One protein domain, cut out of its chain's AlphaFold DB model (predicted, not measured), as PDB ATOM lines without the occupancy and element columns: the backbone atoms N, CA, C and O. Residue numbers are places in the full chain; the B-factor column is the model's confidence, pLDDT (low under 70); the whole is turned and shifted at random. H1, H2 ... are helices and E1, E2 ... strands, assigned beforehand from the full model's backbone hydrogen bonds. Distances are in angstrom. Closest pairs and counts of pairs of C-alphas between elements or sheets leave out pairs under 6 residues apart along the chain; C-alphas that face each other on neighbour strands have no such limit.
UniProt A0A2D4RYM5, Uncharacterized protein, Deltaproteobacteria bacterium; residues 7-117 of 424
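What this domain is: This is residues 7 to 117 of the 424 residues of an uncharacterized protein of Deltaproteobacteria bacterium (UniProt A0A2D4RYM5). A small three-stranded sheet, E1 E3 E2, sits at the C-terminal end of the long helix H2, and the loop of its E2-E3 hairpin reaches far away from the helices. H1, H3 and H4 pack on nearly the same stretch in the middle of H2, H1 with its residues 36 to 40, H3 with 37 to 41 and H4 with 38 to 42, each crossing it at a wide angle. The printed part has 111 residues, with four named helices and three named strands in the order H1 H2 E1 H3 H4 E2 E3; the sheet is antiparallel, and the class is mostly helix, though under half of the residues are in named elements. It is compact, with a radius of gyration of the C-alphas of 14.7 A, yet elongated, spanning 51 by 28 by 21 A.

How they stand to each other: Inner strand E3, residues 111 to 114, is antiparallel to E1, residues 65 to 68, with N 66 and O 113 2.9 A apart, and to E2, residues 94 to 96, with N 114 and O 94 2.8 A apart. H4, residues 81 to 90, only grazes the sheet with residues 85 to 89; H2, residues 29 to 48, only grazes it with residues 45 to 48. E1, H3 at residues 70 to 76, H4 and E2 form a split strand-helix-strand unit, two same-way strands with E3 between them, its crossover right-handed. H2, the hub, touches H1, residues 11 to 17, with residues 36 to 40 alone, at a steep tilt of 56 degrees; the closest C-alphas, of Arg 14 and Thr 39, are 6.0 A apart. H2 only just touches H3, with 3 pairs of C-alphas within 8 A, the closest Gly 41 and Val 76 at 5.8 A, and only just touches H4, also with 3 pairs, the closest Phe 38 and Phe 84 at 6.2 A. In H1, H2, H3 and H4 every O i to N i+4 pair is within hydrogen-bond range.

Where its parts are: H2 measures 28.2 A from C-alpha 29 at (204.380, 150.343, 157.549) to C-alpha 48, and H4 14.4 A. E3 measures 10.3 A, ending at C-alpha 114 at (186.029, 170.589, 144.697).

The domain as a whole: The C-alphas of Lys 27 and Ala 105 are farthest apart, 51.0 A. The printed part has no cut; the links H1 to H2, H2 to E1 and E2 to E3 are long. Residues 104 to 107 have pLDDT under 70.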
ATOM      1  N   ILE A   7     183.560 152.387 159.121       91.94
ATOM      2  CA  ILE A   7     183.416 151.768 157.801       91.94
ATOM      3  C   ILE A   7     184.199 152.520 156.706       91.94
ATOM      4  O   ILE A   7     184.789 151.894 155.826       91.94
ATOM      5  N   LEU A   8     184.267 153.853 156.778       95.25
ATOM      6  CA  LEU A   8     184.993 154.697 155.821       95.25
ATOM      7  C   LEU A   8     186.479 154.873 156.186       95.25
ATOM      8  O   LEU A   8     187.200 155.620 155.529       95.25
ATOM      9  N   ARG A   9     186.944 154.183 157.234       94.31
ATOM     10  CA  ARG A   9     188.358 154.044 157.620       94.31
ATOM     11  C   ARG A   9     188.878 152.619 157.401       94.31
ATOM     12  O   ARG A   9     189.981 152.309 157.851       94.31
ATOM     13  N   SER A  10     188.109 151.739 156.755       94.12
ATOM     14  CA  SER A  10     188.596 150.408 156.386       94.12
ATOM     15  C   SER A  10     189.592 150.498 155.230       94.12
ATOM     16  O   SER A  10     189.523 151.405 154.397       94.12
ATOM     17  N   ASP A  11     190.517 149.542 155.151       92.88
ATOM     18  CA  ASP A  11     191.478 149.503 154.045       92.88
ATOM     19  C   ASP A  11     190.800 149.211 152.699       92.88
ATOM     20  O   ASP A  11     191.213 149.765 151.683       92.88
ATOM     21  N   ASP A  12     189.693 148.461 152.694       94.25
ATOM     22  CA  ASP A  12     188.876 148.247 151.493       94.25
ATOM     23  C   ASP A  12     188.276 149.556 150.967       94.25
ATOM     24  O   ASP A  12     188.329 149.835 149.767       94.25
ATOM     25  N   PHE A  13     187.747 150.400 151.859       96.50
ATOM     26  CA  PHE A  13     187.231 151.705 151.466       96.50
ATOM     27  C   PHE A  13     188.353 152.635 150.999       96.50
ATOM     28  O   PHE A  13     188.216 153.315 149.981       96.50
ATOM     29  N   ARG A  14     189.487 152.650 151.706       96.50
ATOM     30  CA  ARG A  14     190.648 153.449 151.297       96.50
ATOM     31  C   ARG A  14     191.137 153.049 149.911       96.50
ATOM     32  O   ARG A  14     191.394 153.927 149.091       96.50
ATOM     33  N   GLN A  15     191.197 151.749 149.626       96.25
ATOM     34  CA  GLN A  15     191.550 151.247 148.304       96.25
ATOM     35  C   GLN A  15     190.549 151.692 147.235       96.25
ATOM     36  O   GLN A  15     190.957 152.082 146.146       96.25
ATOM     37  N   LEU A  16     189.248 151.690 147.539       96.38
ATOM     38  CA  LEU A  16     188.213 152.178 146.622       96.38
ATOM     39  C   LEU A  16     188.374 153.674 146.289       96.38
ATOM     40  O   LEU A  16     188.011 154.112 145.194       96.38
ATOM     41  N   MET A  17     188.879 154.466 147.238       96.94
ATOM     42  CA  MET A  17     189.053 155.912 147.082       96.94
ATOM     43  C   MET A  17     190.348 156.308 146.367       96.94
ATOM     44  O   MET A  17     190.418 157.442 145.890       96.94
ATOM     45  N   ARG A  18     191.338 155.418 146.255       96.00
ATOM     46  CA  ARG A  18     192.641 155.696 145.634       96.00
ATOM     47  C   ARG A  18     192.736 155.061 144.248       96.00
ATOM     48  O   ARG A  18     192.893 153.853 144.124       96.00
ATOM     49  N   ASP A  19     192.651 155.895 143.211       92.88
ATOM     50  CA  ASP A  19     192.827 155.463 141.815       92.88
ATOM     51  C   ASP A  19     194.319 155.478 141.403       92.88
ATOM     52  O   ASP A  19     194.705 154.845 140.427       92.88
ATOM     53  N   ASP A  20     195.167 156.185 142.156       94.94
ATOM     54  CA  ASP A  20     196.604 156.364 141.902       94.94
ATOM     55  C   ASP A  20     197.499 155.325 142.597       94.94
ATOM     56  O   ASP A  20     198.710 155.309 142.370       94.94
ATOM     57  N   LEU A  21     196.935 154.511 143.495       93.88
ATOM     58  CA  LEU A  21     197.703 153.692 144.427       93.88
ATOM     59  C   LEU A  21     196.973 152.398 144.808       93.88
ATOM     60  O   LEU A  21     195.791 152.412 145.147       93.88
ATOM     61  N   ASP A  22     197.721 151.294 144.866       93.31
ATOM     62  CA  ASP A  22     197.290 150.033 145.474       93.31
ATOM     63  C   ASP A  22     197.963 149.840 146.844       93.31
ATOM     64  O   ASP A  22     199.173 149.611 146.951       93.31
ATOM     65  N   PHE A  23     197.171 149.914 147.912       91.06
ATOM     66  CA  PHE A  23     197.612 149.743 149.294       91.06
ATOM     67  C   PHE A  23     198.256 148.381 149.552       91.06
ATOM     68  O   PHE A  23     199.154 148.284 150.391       91.06
ATOM     69  N   ARG A  24     197.853 147.336 148.819       88.75
ATOM     70  CA  ARG A  24     198.369 145.965 148.990       88.75
ATOM     71  C   ARG A  24     199.831 145.847 148.570       88.75
ATOM     72  O   ARG A  24     200.532 144.939 149.012       88.75
ATOM     73  N   GLN A  25     200.301 146.774 147.742       92.06
ATOM     74  CA  GLN A  25     201.677 146.804 147.253       92.06
ATOM     75  C   GLN A  25     202.627 147.517 148.231       92.06
ATOM     76  O   GLN A  25     203.849 147.402 148.109       92.06
ATOM     77  N   ILE A  26     202.098 148.217 149.243       92.12
ATOM     78  CA  ILE A  26     202.907 148.957 150.213       92.12
ATOM     79  C   ILE A  26     203.402 148.028 151.320       92.12
ATOM     80  O   ILE A  26     202.690 147.703 152.266       92.12
ATOM     81  N   LYS A  27     204.687 147.674 151.257       91.06
ATOM     82  CA  LYS A  27     205.340 146.843 152.283       91.06
ATOM     83  C   LYS A  27     205.757 147.630 153.529       91.06
ATOM     84  O   LYS A  27     205.818 147.081 154.625       91.06
ATOM     85  N   HIS A  28     206.072 148.918 153.379       94.88
ATOM     86  CA  HIS A  28     206.633 149.711 154.471       94.88
ATOM     87  C   HIS A  28     205.531 150.336 155.339       94.88
ATOM     88  O   HIS A  28     204.796 151.217 154.894       94.88
ATOM     89  N   LYS A  29     205.451 149.935 156.614       93.12
ATOM     90  CA  LYS A  29     204.380 150.343 157.549       93.12
ATOM     91  C   LYS A  29     204.237 151.860 157.716       93.12
ATOM     92  O   LYS A  29     203.127 152.359 157.887       93.12
ATOM     93  N   SER A  30     205.344 152.603 157.700       92.25
ATOM     94  CA  SER A  30     205.318 154.070 157.809       92.25
ATOM     95  C   SER A  30     204.692 154.734 156.581       92.25
ATOM     96  O   SER A  30     203.910 155.670 156.735       92.25
ATOM     97  N   ILE A  31     204.992 154.220 155.385       91.69
ATOM     98  CA  ILE A  31     204.411 154.685 154.123       91.69
ATOM     99  C   ILE A  31     202.923 154.340 154.103       91.69
ATOM    100  O   ILE A  31     202.106 155.220 153.863       91.69
ATOM    101  N   LEU A  32     202.562 153.111 154.483       94.25
ATOM    102  CA  LEU A  32     201.167 152.677 154.570       94.25
ATOM    103  C   LEU A  32     200.336 153.620 155.453       94.25
ATOM    104  O   LEU A  32     199.310 154.133 155.019       94.25
ATOM    105  N   LYS A  33     200.822 153.929 156.660       93.50
ATOM    106  CA  LYS A  33     200.150 154.869 157.571       93.50
ATOM    107  C   LYS A  33     200.030 156.281 156.995       93.50
ATOM    108  O   LYS A  33     199.021 156.943 157.230       93.50
ATOM    109  N   LYS A  34     201.050 156.760 156.272       93.88
ATOM    110  CA  LYS A  34     201.014 158.067 155.598       93.88
ATOM    111  C   LYS A  34     199.907 158.089 154.541       93.88
ATOM    112  O   LYS A  34     199.076 158.992 154.560       93.88
ATOM    113  N   GLU A  35     199.850 157.069 153.689       95.06
ATOM    114  CA  GLU A  35     198.857 156.963 152.614       95.06
ATOM    115  C   GLU A  35     197.433 156.747 153.142       95.06
ATOM    116  O   GLU A  35     196.481 157.336 152.622       95.06
ATOM    117  N   GLN A  36     197.274 155.978 154.225       95.31
ATOM    118  CA  GLN A  36     196.000 155.854 154.936       95.31
ATOM    119  C   GLN A  36     195.544 157.221 155.448       95.31
ATOM    120  O   GLN A  36     194.402 157.606 155.227       95.31
ATOM    121  N   LYS A  37     196.450 158.004 156.045       94.75
ATOM    122  CA  LYS A  37     196.137 159.342 156.560       94.75
ATOM    123  C   LYS A  37     195.778 160.340 155.455       94.75
ATOM    124  O   LYS A  37     194.880 161.155 155.651       94.75
ATOM    125  N   PHE A  38     196.441 160.278 154.301       96.12
ATOM    126  CA  PHE A  38     196.054 161.065 153.124       96.12
ATOM    127  C   PHE A  38     194.659 160.697 152.631       96.12
ATOM    128  O   PHE A  38     193.844 161.581 152.373       96.12
ATOM    129  N   THR A  39     194.356 159.405 152.576       97.12
ATOM    130  CA  THR A  39     193.046 158.924 152.126       97.12
ATOM    131  C   THR A  39     191.948 159.273 153.127       97.12
ATOM    132  O   THR A  39     190.890 159.744 152.731       97.12
ATOM    133  N   ASP A  40     192.219 159.179 154.429       96.56
ATOM    134  CA  ASP A  40     191.315 159.663 155.475       96.56
ATOM    135  C   ASP A  40     191.097 161.186 155.343       96.56
ATOM    136  O   ASP A  40     189.982 161.674 155.512       96.56
ATOM    137  N   GLY A  41     192.127 161.947 154.955       96.56
ATOM    138  CA  GLY A  41     192.005 163.364 154.601       96.56
ATOM    139  C   GLY A  41     191.076 163.612 153.405       96.56
ATOM    140  O   GLY A  41     190.226 164.498 153.469       96.56
ATOM    141  N   MET A  42     191.183 162.816 152.337       97.50
ATOM    142  CA  MET A  42     190.256 162.864 151.193       97.50
ATOM    143  C   MET A  42     188.816 162.588 151.632       97.50
ATOM    144  O   MET A  42     187.913 163.365 151.324       97.50
ATOM    145  N   THR A  43     188.612 161.521 152.403       97.12
ATOM    146  CA  THR A  43     187.307 161.149 152.957       97.12
ATOM    147  C   THR A  43     186.745 162.271 153.822       97.12
ATOM    148  O   THR A  43     185.581 162.633 153.675       97.12
ATOM    149  N   GLN A  44     187.565 162.910 154.660       96.06
ATOM    150  CA  GLN A  44     187.121 164.048 155.462       96.06
ATOM    151  C   GLN A  44     186.665 165.227 154.594       96.06
ATOM    152  O   GLN A  44     185.675 165.870 154.930       96.06
ATOM    153  N   LEU A  45     187.332 165.511 153.471       96.25
ATOM    154  CA  LEU A  45     186.864 166.533 152.527       96.25
ATOM    155  C   LEU A  45     185.509 166.158 151.915       96.25
ATOM    156  O   LEU A  45     184.655 167.029 151.778       96.25
ATOM    157  N   MET A  46     185.281 164.872 151.621       96.00
ATOM    158  CA  MET A  46     183.974 164.373 151.178       96.00
ATOM    159  C   MET A  46     182.893 164.537 152.255       96.00
ATOM    160  O   MET A  46     181.759 164.848 151.916       96.00
ATOM    161  N   LEU A  47     183.211 164.365 153.542       93.62
ATOM    162  CA  LEU A  47     182.281 164.654 154.647       93.62
ATOM    163  C   LEU A  47     182.015 166.163 154.760       93.62
ATOM    164  O   LEU A  47     180.881 166.597 154.936       93.62
ATOM    165  N   ASN A  48     183.051 166.981 154.591       92.12
ATOM    166  CA  ASN A  48     182.953 168.428 154.743       92.12
ATOM    167  C   ASN A  48     182.029 169.095 153.707       92.12
ATOM    168  O   ASN A  48     181.588 170.213 153.953       92.12
ATOM    169  N   VAL A  49     181.708 168.459 152.571       90.94
ATOM    170  CA  VAL A  49     180.781 169.042 151.571       90.94
ATOM    171  C   VAL A  49     179.349 169.194 152.092       90.94
ATOM    172  O   VAL A  49     178.582 169.993 151.567       90.94
ATOM    173  N   ILE A  50     178.972 168.439 153.127       87.69
ATOM    174  CA  ILE A  50     177.636 168.513 153.733       87.69
ATOM    175  C   ILE A  50     177.621 169.260 155.072       87.69
ATOM    176  O   ILE A  50     176.543 169.507 155.622       87.69
ATOM    177  N   ASP A  51     178.789 169.653 155.587       85.75
ATOM    178  CA  ASP A  51     178.892 170.558 156.728       85.75
ATOM    179  C   ASP A  51     178.909 172.008 156.236       85.75
ATOM    180  O   ASP A  51     179.924 172.526 155.769       85.75
ATOM    181  N   LYS A  52     177.793 172.713 156.451       79.56
ATOM    182  CA  LYS A  52     177.639 174.136 156.109       79.56
ATOM    183  C   LYS A  52     178.761 175.034 156.645       79.56
ATOM    184  O   LYS A  52     179.003 176.108 156.097       79.56
ATOM    185  N   TRP A  53     179.422 174.653 157.742       81.88
ATOM    186  CA  TRP A  53     180.514 175.437 158.321       81.88
ATOM    187  C   TRP A  53     181.822 175.294 157.531       81.88
ATOM    188  O   TRP A  53     182.698 176.164 157.634       81.88
ATOM    189  N   GLN A  54     181.939 174.253 156.707       87.88
ATOM    190  CA  GLN A  54     183.062 174.009 155.806       87.88
ATOM    191  C   GLN A  54     182.823 174.538 154.386       87.88
ATOM    192  O   GLN A  54     183.785 174.616 153.627       87.88
ATOM    193  N   ASN A  55     181.609 174.983 154.042       87.06
ATOM    194  CA  ASN A  55     181.320 175.575 152.731       87.06
ATOM    195  C   ASN A  55     182.239 176.761 152.437       87.06
ATOM    196  O   ASN A  55     182.408 177.669 153.264       87.06
ATOM    197  N   HIS A  56     182.811 176.776 151.239       89.44
ATOM    198  CA  HIS A  56     183.641 177.883 150.799       89.44
ATOM    199  C   HIS A  56     182.771 179.099 150.443       89.44
ATOM    200  O   HIS A  56     181.819 178.978 149.681       89.44
ATOM    201  N   SER A  57     183.092 180.290 150.961       83.25
ATOM    202  CA  SER A  57     182.226 181.476 150.816       83.25
ATOM    203  C   SER A  57     182.050 181.952 149.375       83.25
ATOM    204  O   SER A  57     181.017 182.524 149.057       83.25
ATOM    205  N   ARG A  58     183.051 181.729 148.517       83.44
ATOM    206  CA  ARG A  58     183.002 182.074 147.086       83.44
ATOM    207  C   ARG A  58     182.134 181.130 146.261       83.44
ATOM    208  O   ARG A  58     181.644 181.511 145.210       83.44
ATOM    209  N   TYR A  59     181.987 179.902 146.735       87.75
ATOM    210  CA  TYR A  59     181.345 178.811 146.015       87.75
ATOM    211  C   TYR A  59     180.116 178.333 146.788       87.75
ATOM    212  O   TYR A  59     179.875 177.136 146.886       87.75
ATOM    213  N   SER A  60     179.360 179.268 147.378       79.62
ATOM    214  CA  SER A  60     178.191 178.952 148.211       79.62
ATOM    215  C   SER A  60     177.126 178.150 147.471       79.62
ATOM    216  O   SER A  60     176.410 177.378 148.104       79.62
ATOM    217  N   ASP A  61     177.063 178.319 146.152       82.44
ATOM    218  CA  ASP A  61     176.049 177.721 145.284       82.44
ATOM    219  C   ASP A  61     176.533 176.396 144.665       82.44
ATOM    220  O   ASP A  61     175.787 175.721 143.960       82.44
ATOM    221  N   ILE A  62     177.780 175.998 144.942       87.50
ATOM    222  CA  ILE A  62     178.379 174.753 144.458       87.50
ATOM    223  C   ILE A  62     178.445 173.760 145.620       87.50
ATOM    224  O   ILE A  62     179.243 173.903 146.546       87.50
ATOM    225  N   TRP A  63     177.613 172.721 145.561       88.81
ATOM    226  CA  TRP A  63     177.399 171.801 146.682       88.81
ATOM    227  C   TRP A  63     178.633 170.967 147.064       88.81
ATOM    228  O   TRP A  63     178.762 170.564 148.216       88.81
ATOM    229  N   ASN A  64     179.534 170.688 146.118       93.38
ATOM    230  CA  ASN A  64     180.725 169.859 146.321       93.38
ATOM    231  C   ASN A  64     182.004 170.679 146.571       93.38
ATOM    232  O   ASN A  64     183.105 170.127 146.504       93.38
ATOM    233  N   ALA A  65     181.880 171.978 146.854       94.25
ATOM    234  CA  ALA A  65     183.005 172.853 147.168       94.25
ATOM    235  C   ALA A  65     183.168 173.036 148.686       94.25
ATOM    236  O   ALA A  65     182.254 173.470 149.390       94.25
ATOM    237  N   THR A  66     184.367 172.773 149.206       93.81
ATOM    238  CA  THR A  66     184.674 172.923 150.636       93.81
ATOM    239  C   THR A  66     185.997 173.654 150.873       93.81
ATOM    240  O   THR A  66     186.807 173.841 149.964       93.81
ATOM    241  N   LYS A  67     186.222 174.123 152.102       93.44
ATOM    242  CA  LYS A  67     187.463 174.801 152.499       93.44
ATOM    243  C   LYS A  67     188.615 173.809 152.595       93.44
ATOM    244  O   LYS A  67     188.544 172.826 153.328       93.44
ATOM    245  N   LEU A  68     189.745 174.164 151.994       93.44
ATOM    246  CA  LEU A  68     191.029 173.511 152.221       93.44
ATOM    247  C   LEU A  68     191.892 174.398 153.131       93.44
ATOM    248  O   LEU A  68     192.799 175.112 152.694       93.44
ATOM    249  N   SER A  69     191.570 174.404 154.428       89.50
ATOM    250  CA  SER A  69     192.266 175.251 155.403       89.50
ATOM    251  C   SER A  69     193.688 174.753 155.690       89.50
ATOM    252  O   SER A  69     194.013 173.574 155.526       89.50
ATOM    253  N   ARG A  70     194.563 175.659 156.141       87.00
ATOM    254  CA  ARG A  70     195.931 175.299 156.542       87.00
ATOM    255  C   ARG A  70     195.939 174.389 157.770       87.00
ATOM    256  O   ARG A  70     196.774 173.493 157.849       87.00
ATOM    257  N   ASP A  71     195.017 174.609 158.703       88.69
ATOM    258  CA  ASP A  71     194.902 173.806 159.922       88.69
ATOM    259  C   ASP A  71     194.449 172.383 159.605       88.69
ATOM    260  O   ASP A  71     195.030 171.432 160.122       88.69
ATOM    261  N   PHE A  72     193.499 172.230 158.678       91.62
ATOM    262  CA  PHE A  72     193.104 170.923 158.165       91.62
ATOM    263  C   PHE A  72     194.288 170.203 157.506       91.62
ATOM    264  O   PHE A  72     194.615 169.076 157.871       91.62
ATOM    265  N   GLN A  73     195.008 170.883 156.608       91.56
ATOM    266  CA  GLN A  73     196.192 170.303 155.966       91.56
ATOM    267  C   GLN A  73     197.258 169.892 156.988       91.56
ATOM    268  O   GLN A  73     197.842 168.829 156.841       91.56
ATOM    269  N   ARG A  74     197.489 170.678 158.051       90.19
ATOM    270  CA  ARG A  74     198.418 170.320 159.142       90.19
ATOM    271  C   ARG A  74     197.961 169.104 159.944       90.19
ATOM    272  O   ARG A  74     198.802 168.318 160.377       90.19
ATOM    273  N   GLN A  75     196.653 168.948 160.145       89.94
ATOM    274  CA  GLN A  75     196.081 167.784 160.823       89.94
ATOM    275  C   GLN A  75     196.296 166.506 160.002       89.94
ATOM    276  O   GLN A  75     196.683 165.479 160.567       89.94
ATOM    277  N   VAL A  76     196.148 166.583 158.676       90.69
ATOM    278  CA  VAL A  76     196.448 165.477 157.751       90.69
ATOM    279  C   VAL A  76     197.960 165.236 157.658       90.69
ATOM    280  O   VAL A  76     198.437 164.132 157.910       90.69
ATOM    281  N   CYS A  77     198.757 166.267 157.410       87.56
ATOM    282  CA  CYS A  77     200.212 166.186 157.313       87.56
ATOM    283  C   CYS A  77     200.884 167.461 157.833       87.56
ATOM    284  O   CYS A  77     200.701 168.558 157.303       87.56
ATOM    285  N   SER A  78     201.710 167.314 158.869       78.25
ATOM    286  CA  SER A  78     202.342 168.444 159.554       78.25
ATOM    287  C   SER A  78     203.375 169.175 158.691       78.25
ATOM    288  O   SER A  78     203.480 170.397 158.790       78.25
ATOM    289  N   THR A  79     204.112 168.451 157.843       78.38
ATOM    290  CA  THR A  79     205.271 168.980 157.100       78.38
ATOM    291  C   THR A  79     205.143 168.903 155.577       78.38
ATOM    292  O   THR A  79     205.770 169.696 154.885       78.38
ATOM    293  N   ASP A  80     204.309 168.007 155.043       82.94
ATOM    294  CA  ASP A  80     204.298 167.644 153.617       82.94
ATOM    295  C   ASP A  80     202.947 167.938 152.940       82.94
ATOM    296  O   ASP A  80     202.257 167.060 152.424       82.94
ATOM    297  N   GLN A  81     202.543 169.210 152.989       88.88
ATOM    298  CA  GLN A  81     201.249 169.669 152.460       88.88
ATOM    299  C   GLN A  81     201.160 169.563 150.936       88.88
ATOM    300  O   GLN A  81     200.071 169.360 150.400       88.88
ATOM    301  N   LYS A  82     202.302 169.689 150.247       90.69
ATOM    302  CA  LYS A  82     202.375 169.560 148.792       90.69
ATOM    303  C   LYS A  82     202.002 168.144 148.365       90.69
ATOM    304  O   LYS A  82     201.094 168.006 147.560       90.69
ATOM    305  N   SER A  83     202.589 167.117 148.982       92.25
ATOM    306  CA  SER A  83     202.259 165.733 148.626       92.25
ATOM    307  C   SER A  83     200.790 165.402 148.864       92.25
ATOM    308  O   SER A  83     200.202 164.666 148.082       92.25
ATOM    309  N   PHE A  84     200.167 165.961 149.908       95.12
ATOM    310  CA  PHE A  84     198.727 165.783 150.095       95.12
ATOM    311  C   PHE A  84     197.918 166.425 148.958       95.12
ATOM    312  O   PHE A  84     197.012 165.784 148.439       95.12
ATOM    313  N   CYS A  85     198.262 167.646 148.526       94.56
ATOM    314  CA  CYS A  85     197.617 168.282 147.371       94.56
ATOM    315  C   CYS A  85     197.824 167.467 146.083       94.56
ATOM    316  O   CYS A  85     196.859 167.231 145.365       94.56
ATOM    317  N   ASP A  86     199.036 166.961 145.845       95.44
ATOM    318  CA  ASP A  86     199.337 166.127 144.678       95.44
ATOM    319  C   ASP A  86     198.484 164.839 144.681       95.44
ATOM    320  O   ASP A  86     197.986 164.409 143.642       95.44
ATOM    321  N   VAL A  87     198.267 164.226 145.854       96.25
ATOM    322  CA  VAL A  87     197.379 163.056 146.006       96.25
ATOM    323  C   VAL A  87     195.918 163.415 145.731       96.25
ATOM    324  O   VAL A  87     195.223 162.634 145.079       96.25
ATOM    325  N   LEU A  88     195.446 164.581 146.189       97.44
ATOM    326  CA  LEU A  88     194.101 165.075 145.878       97.44
ATOM    327  C   LEU A  88     193.904 165.189 144.358       97.44
ATOM    328  O   LEU A  88     192.962 164.605 143.818       97.44
ATOM    329  N   GLU A  89     194.820 165.872 143.670       96.81
ATOM    330  CA  GLU A  89     194.753 166.116 142.223       96.81
ATOM    331  C   GLU A  89     194.825 164.820 141.407       96.81
ATOM    332  O   GLU A  89     194.006 164.605 140.512       96.81
ATOM    333  N   ARG A  90     195.722 163.890 141.767       97.19
ATOM    334  CA  ARG A  90     195.808 162.558 141.130       97.19
ATOM    335  C   ARG A  90     194.538 161.725 141.292       97.19
ATOM    336  O   ARG A  90     194.297 160.820 140.502       97.19
ATOM    337  N   ASN A  91     193.724 162.031 142.300       97.44
ATOM    338  CA  ASN A  91     192.440 161.386 142.556       97.44
ATOM    339  C   ASN A  91     191.238 162.224 142.096       97.44
ATOM    340  O   ASN A  91     190.109 161.968 142.525       97.44
ATOM    341  N   GLY A  92     191.474 163.208 141.226       96.81
ATOM    342  CA  GLY A  92     190.448 163.986 140.538       96.81
ATOM    343  C   GLY A  92     189.886 165.169 141.324       96.81
ATOM    344  O   GLY A  92     189.026 165.870 140.795       96.81
ATOM    345  N   PHE A  93     190.331 165.412 142.562       97.88
ATOM    346  CA  PHE A  93     189.934 166.616 143.295       97.88
ATOM    347  C   PHE A  93     190.537 167.842 142.606       97.88
ATOM    348  O   PHE A  93     191.705 167.834 142.227       97.88
ATOM    349  N   VAL A  94     189.759 168.916 142.492       97.25
ATOM    350  CA  VAL A  94     190.236 170.176 141.902       97.25
ATOM    351  C   VAL A  94     190.470 171.181 143.019       97.25
ATOM    352  O   VAL A  94     189.581 171.415 143.835       97.25
ATOM    353  N   ILE A  95     191.657 171.781 143.074       95.56
ATOM    354  CA  ILE A  95     192.009 172.770 144.095       95.56
ATOM    355  C   ILE A  95     191.966 174.167 143.472       95.56
ATOM    356  O   ILE A  95     192.686 174.456 142.519       95.56
ATOM    357  N   ASP A  96     191.159 175.064 144.044       92.50
ATOM    358  CA  ASP A  96     191.319 176.494 143.785       92.50
ATOM    359  C   ASP A  96     192.433 177.024 144.691       92.50
ATOM    360  O   ASP A  96     192.285 177.156 145.913       92.50
ATOM    361  N   HIS A  97     193.577 177.316 144.075       86.31
ATOM    362  CA  HIS A  97     194.739 177.857 144.766       86.31
ATOM    363  C   HIS A  97     194.597 179.339 145.110       86.31
ATOM    364  O   HIS A  97     195.472 179.864 145.801       86.31
ATOM    365  N   GLN A  98     193.532 180.017 144.673       81.81
ATOM    366  CA  GLN A  98     193.280 181.393 145.072       81.81
ATOM    367  C   GLN A  98     192.996 181.452 146.575       81.81
ATOM    368  O   GLN A  98     192.034 180.885 147.085       81.81
ATOM    369  N   PHE A  99     193.854 182.165 147.300       81.12
ATOM    370  CA  PHE A  99     193.699 182.410 148.727       81.12
ATOM    371  C   PHE A  99     194.142 183.836 149.048       81.12
ATOM    372  O   PHE A  99     194.984 184.411 148.356       81.12
ATOM    373  N   PHE A 100     193.606 184.395 150.129       74.69
ATOM    374  CA  PHE A 100     193.989 185.720 150.604       74.69
ATOM    375  C   PHE A 100     194.330 185.647 152.082       74.69
ATOM    376  O   PHE A 100     193.530 185.176 152.892       74.69
ATOM    377  N   GLN A 101     195.511 186.129 152.460       71.75
ATOM    378  CA  GLN A 101     195.828 186.248 153.877       71.75
ATOM    379  C   GLN A 101     194.935 187.314 154.529       71.75
ATOM    380  O   GLN A 101     194.641 188.334 153.898       71.75
ATOM    381  N   PRO A 102     194.479 187.090 155.774       73.19
ATOM    382  CA  PRO A 102     193.743 188.108 156.503       73.19
ATOM    383  C   PRO A 102     194.620 189.348 156.692       73.19
ATOM    384  O   PRO A 102     195.774 189.247 157.100       73.19
ATOM    385  N   THR A 103     194.055 190.521 156.424       71.75
ATOM    386  CA  THR A 103     194.664 191.821 156.727       71.75
ATOM    387  C   THR A 103     193.785 192.572 157.723       71.75
ATOM    388  O   THR A 103     192.651 192.178 157.993       71.75
ATOM    389  N   ALA A 104     194.266 193.700 158.256       64.06
ATOM    390  CA  ALA A 104     193.454 194.549 159.136       64.06
ATOM    391  C   ALA A 104     192.155 195.054 158.469       64.06
ATOM    392  O   ALA A 104     191.194 195.377 159.167       64.06
ATOM    393  N   ALA A 105     192.130 195.118 157.133       62.50
ATOM    394  CA  ALA A 105     191.003 195.608 156.344       62.50
ATOM    395  C   ALA A 105     190.175 194.491 155.684       62.50
ATOM    396  O   ALA A 105     189.040 194.747 155.297       62.50
ATOM    397  N   ARG A 106     190.715 193.272 155.545       59.97
ATOM    398  CA  ARG A 106     190.082 192.182 154.793       59.97
ATOM    399  C   ARG A 106     190.138 190.870 155.565       59.97
ATOM    400  O   ARG A 106     191.204 190.426 155.989       59.97
ATOM    401  N   LYS A 107     188.990 190.202 155.687       65.00
ATOM    402  CA  LYS A 107     188.928 188.835 156.214       65.00
ATOM    403  C   LYS A 107     189.641 187.893 155.237       65.00
ATOM    404  O   LYS A 107     189.377 187.939 154.039       65.00
ATOM    405  N   GLY A 108     190.554 187.070 155.747       71.31
ATOM    406  CA  GLY A 108     191.290 186.107 154.927       71.31
ATOM    407  C   GLY A 108     190.362 185.073 154.291       71.31
ATOM    408  O   GLY A 108     189.298 184.768 154.832       71.31
ATOM    409  N   GLU A 109     190.788 184.525 153.161       78.62
ATOM    410  CA  GLU A 109     190.090 183.483 152.411       78.62
ATOM    411  C   GLU A 109     191.016 182.272 152.276       78.62
ATOM    412  O   GLU A 109     192.200 182.413 151.954       78.62
ATOM    413  N   THR A 110     190.498 181.085 152.590       86.19
ATOM    414  CA  THR A 110     191.227 179.819 152.437       86.19
ATOM    415  C   THR A 110     191.248 179.384 150.975       86.19
ATOM    416  O   THR A 110     190.500 179.917 150.171       86.19
ATOM    417  N   LYS A 111     192.051 178.369 150.644       91.31
ATOM    418  CA  LYS A 111     191.870 177.639 149.383       91.31
ATOM    419  C   LYS A 111     190.515 176.926 149.380       91.31
ATOM    420  O   LYS A 111     190.016 176.557 150.454       91.31
ATOM    421  N   ALA A 112     189.974 176.672 148.195       93.50
ATOM    422  CA  ALA A 112     188.832 175.782 148.017       93.50
ATOM    423  C   ALA A 112     189.280 174.451 147.408       93.50
ATOM    424  O   ALA A 112     190.290 174.379 146.711       93.50
ATOM    425  N   VAL A 113     188.518 173.398 147.673       96.38
ATOM    426  CA  VAL A 113     188.658 172.110 147.000       96.38
ATOM    427  C   VAL A 113     187.286 171.626 146.550       96.38
ATOM    428  O   VAL A 113     186.323 171.670 147.319       96.38
ATOM    429  N   PHE A 114     187.209 171.186 145.300       97.19
ATOM    430  CA  PHE A 114     186.029 170.589 144.697       97.19
ATOM    431  C   PHE A 114     186.154 169.073 144.781       97.19
ATOM    432  O   PHE A 114     187.090 168.475 144.240       97.19
ATOM    433  N   VAL A 115     185.214 168.460 145.491       96.94
ATOM    434  CA  VAL A 115     185.160 167.013 145.676       96.94
ATOM    435  C   VAL A 115     184.530 166.368 144.441       96.94
ATOM    436  O   VAL A 115     183.433 166.774 144.048       96.94
ATOM    437  N   PRO A 116     185.154 165.348 143.829       96.00
ATOM    438  CA  PRO A 116     184.597 164.716 142.638       96.00
ATOM    439  C   PRO A 116     183.271 164.008 142.958       96.00
ATOM    440  O   PRO A 116     183.257 163.131 143.832       96.00
ATOM    441  N   PRO A 117     182.170 164.302 142.238       94.06
ATOM    442  CA  PRO A 117     180.894 163.614 142.443       94.06
ATOM    443  C   PRO A 117     181.012 162.088 142.320       94.06
ATOM    444  O   PRO A 117     180.396 161.357 143.092       94.06
TER     445      PRO A 117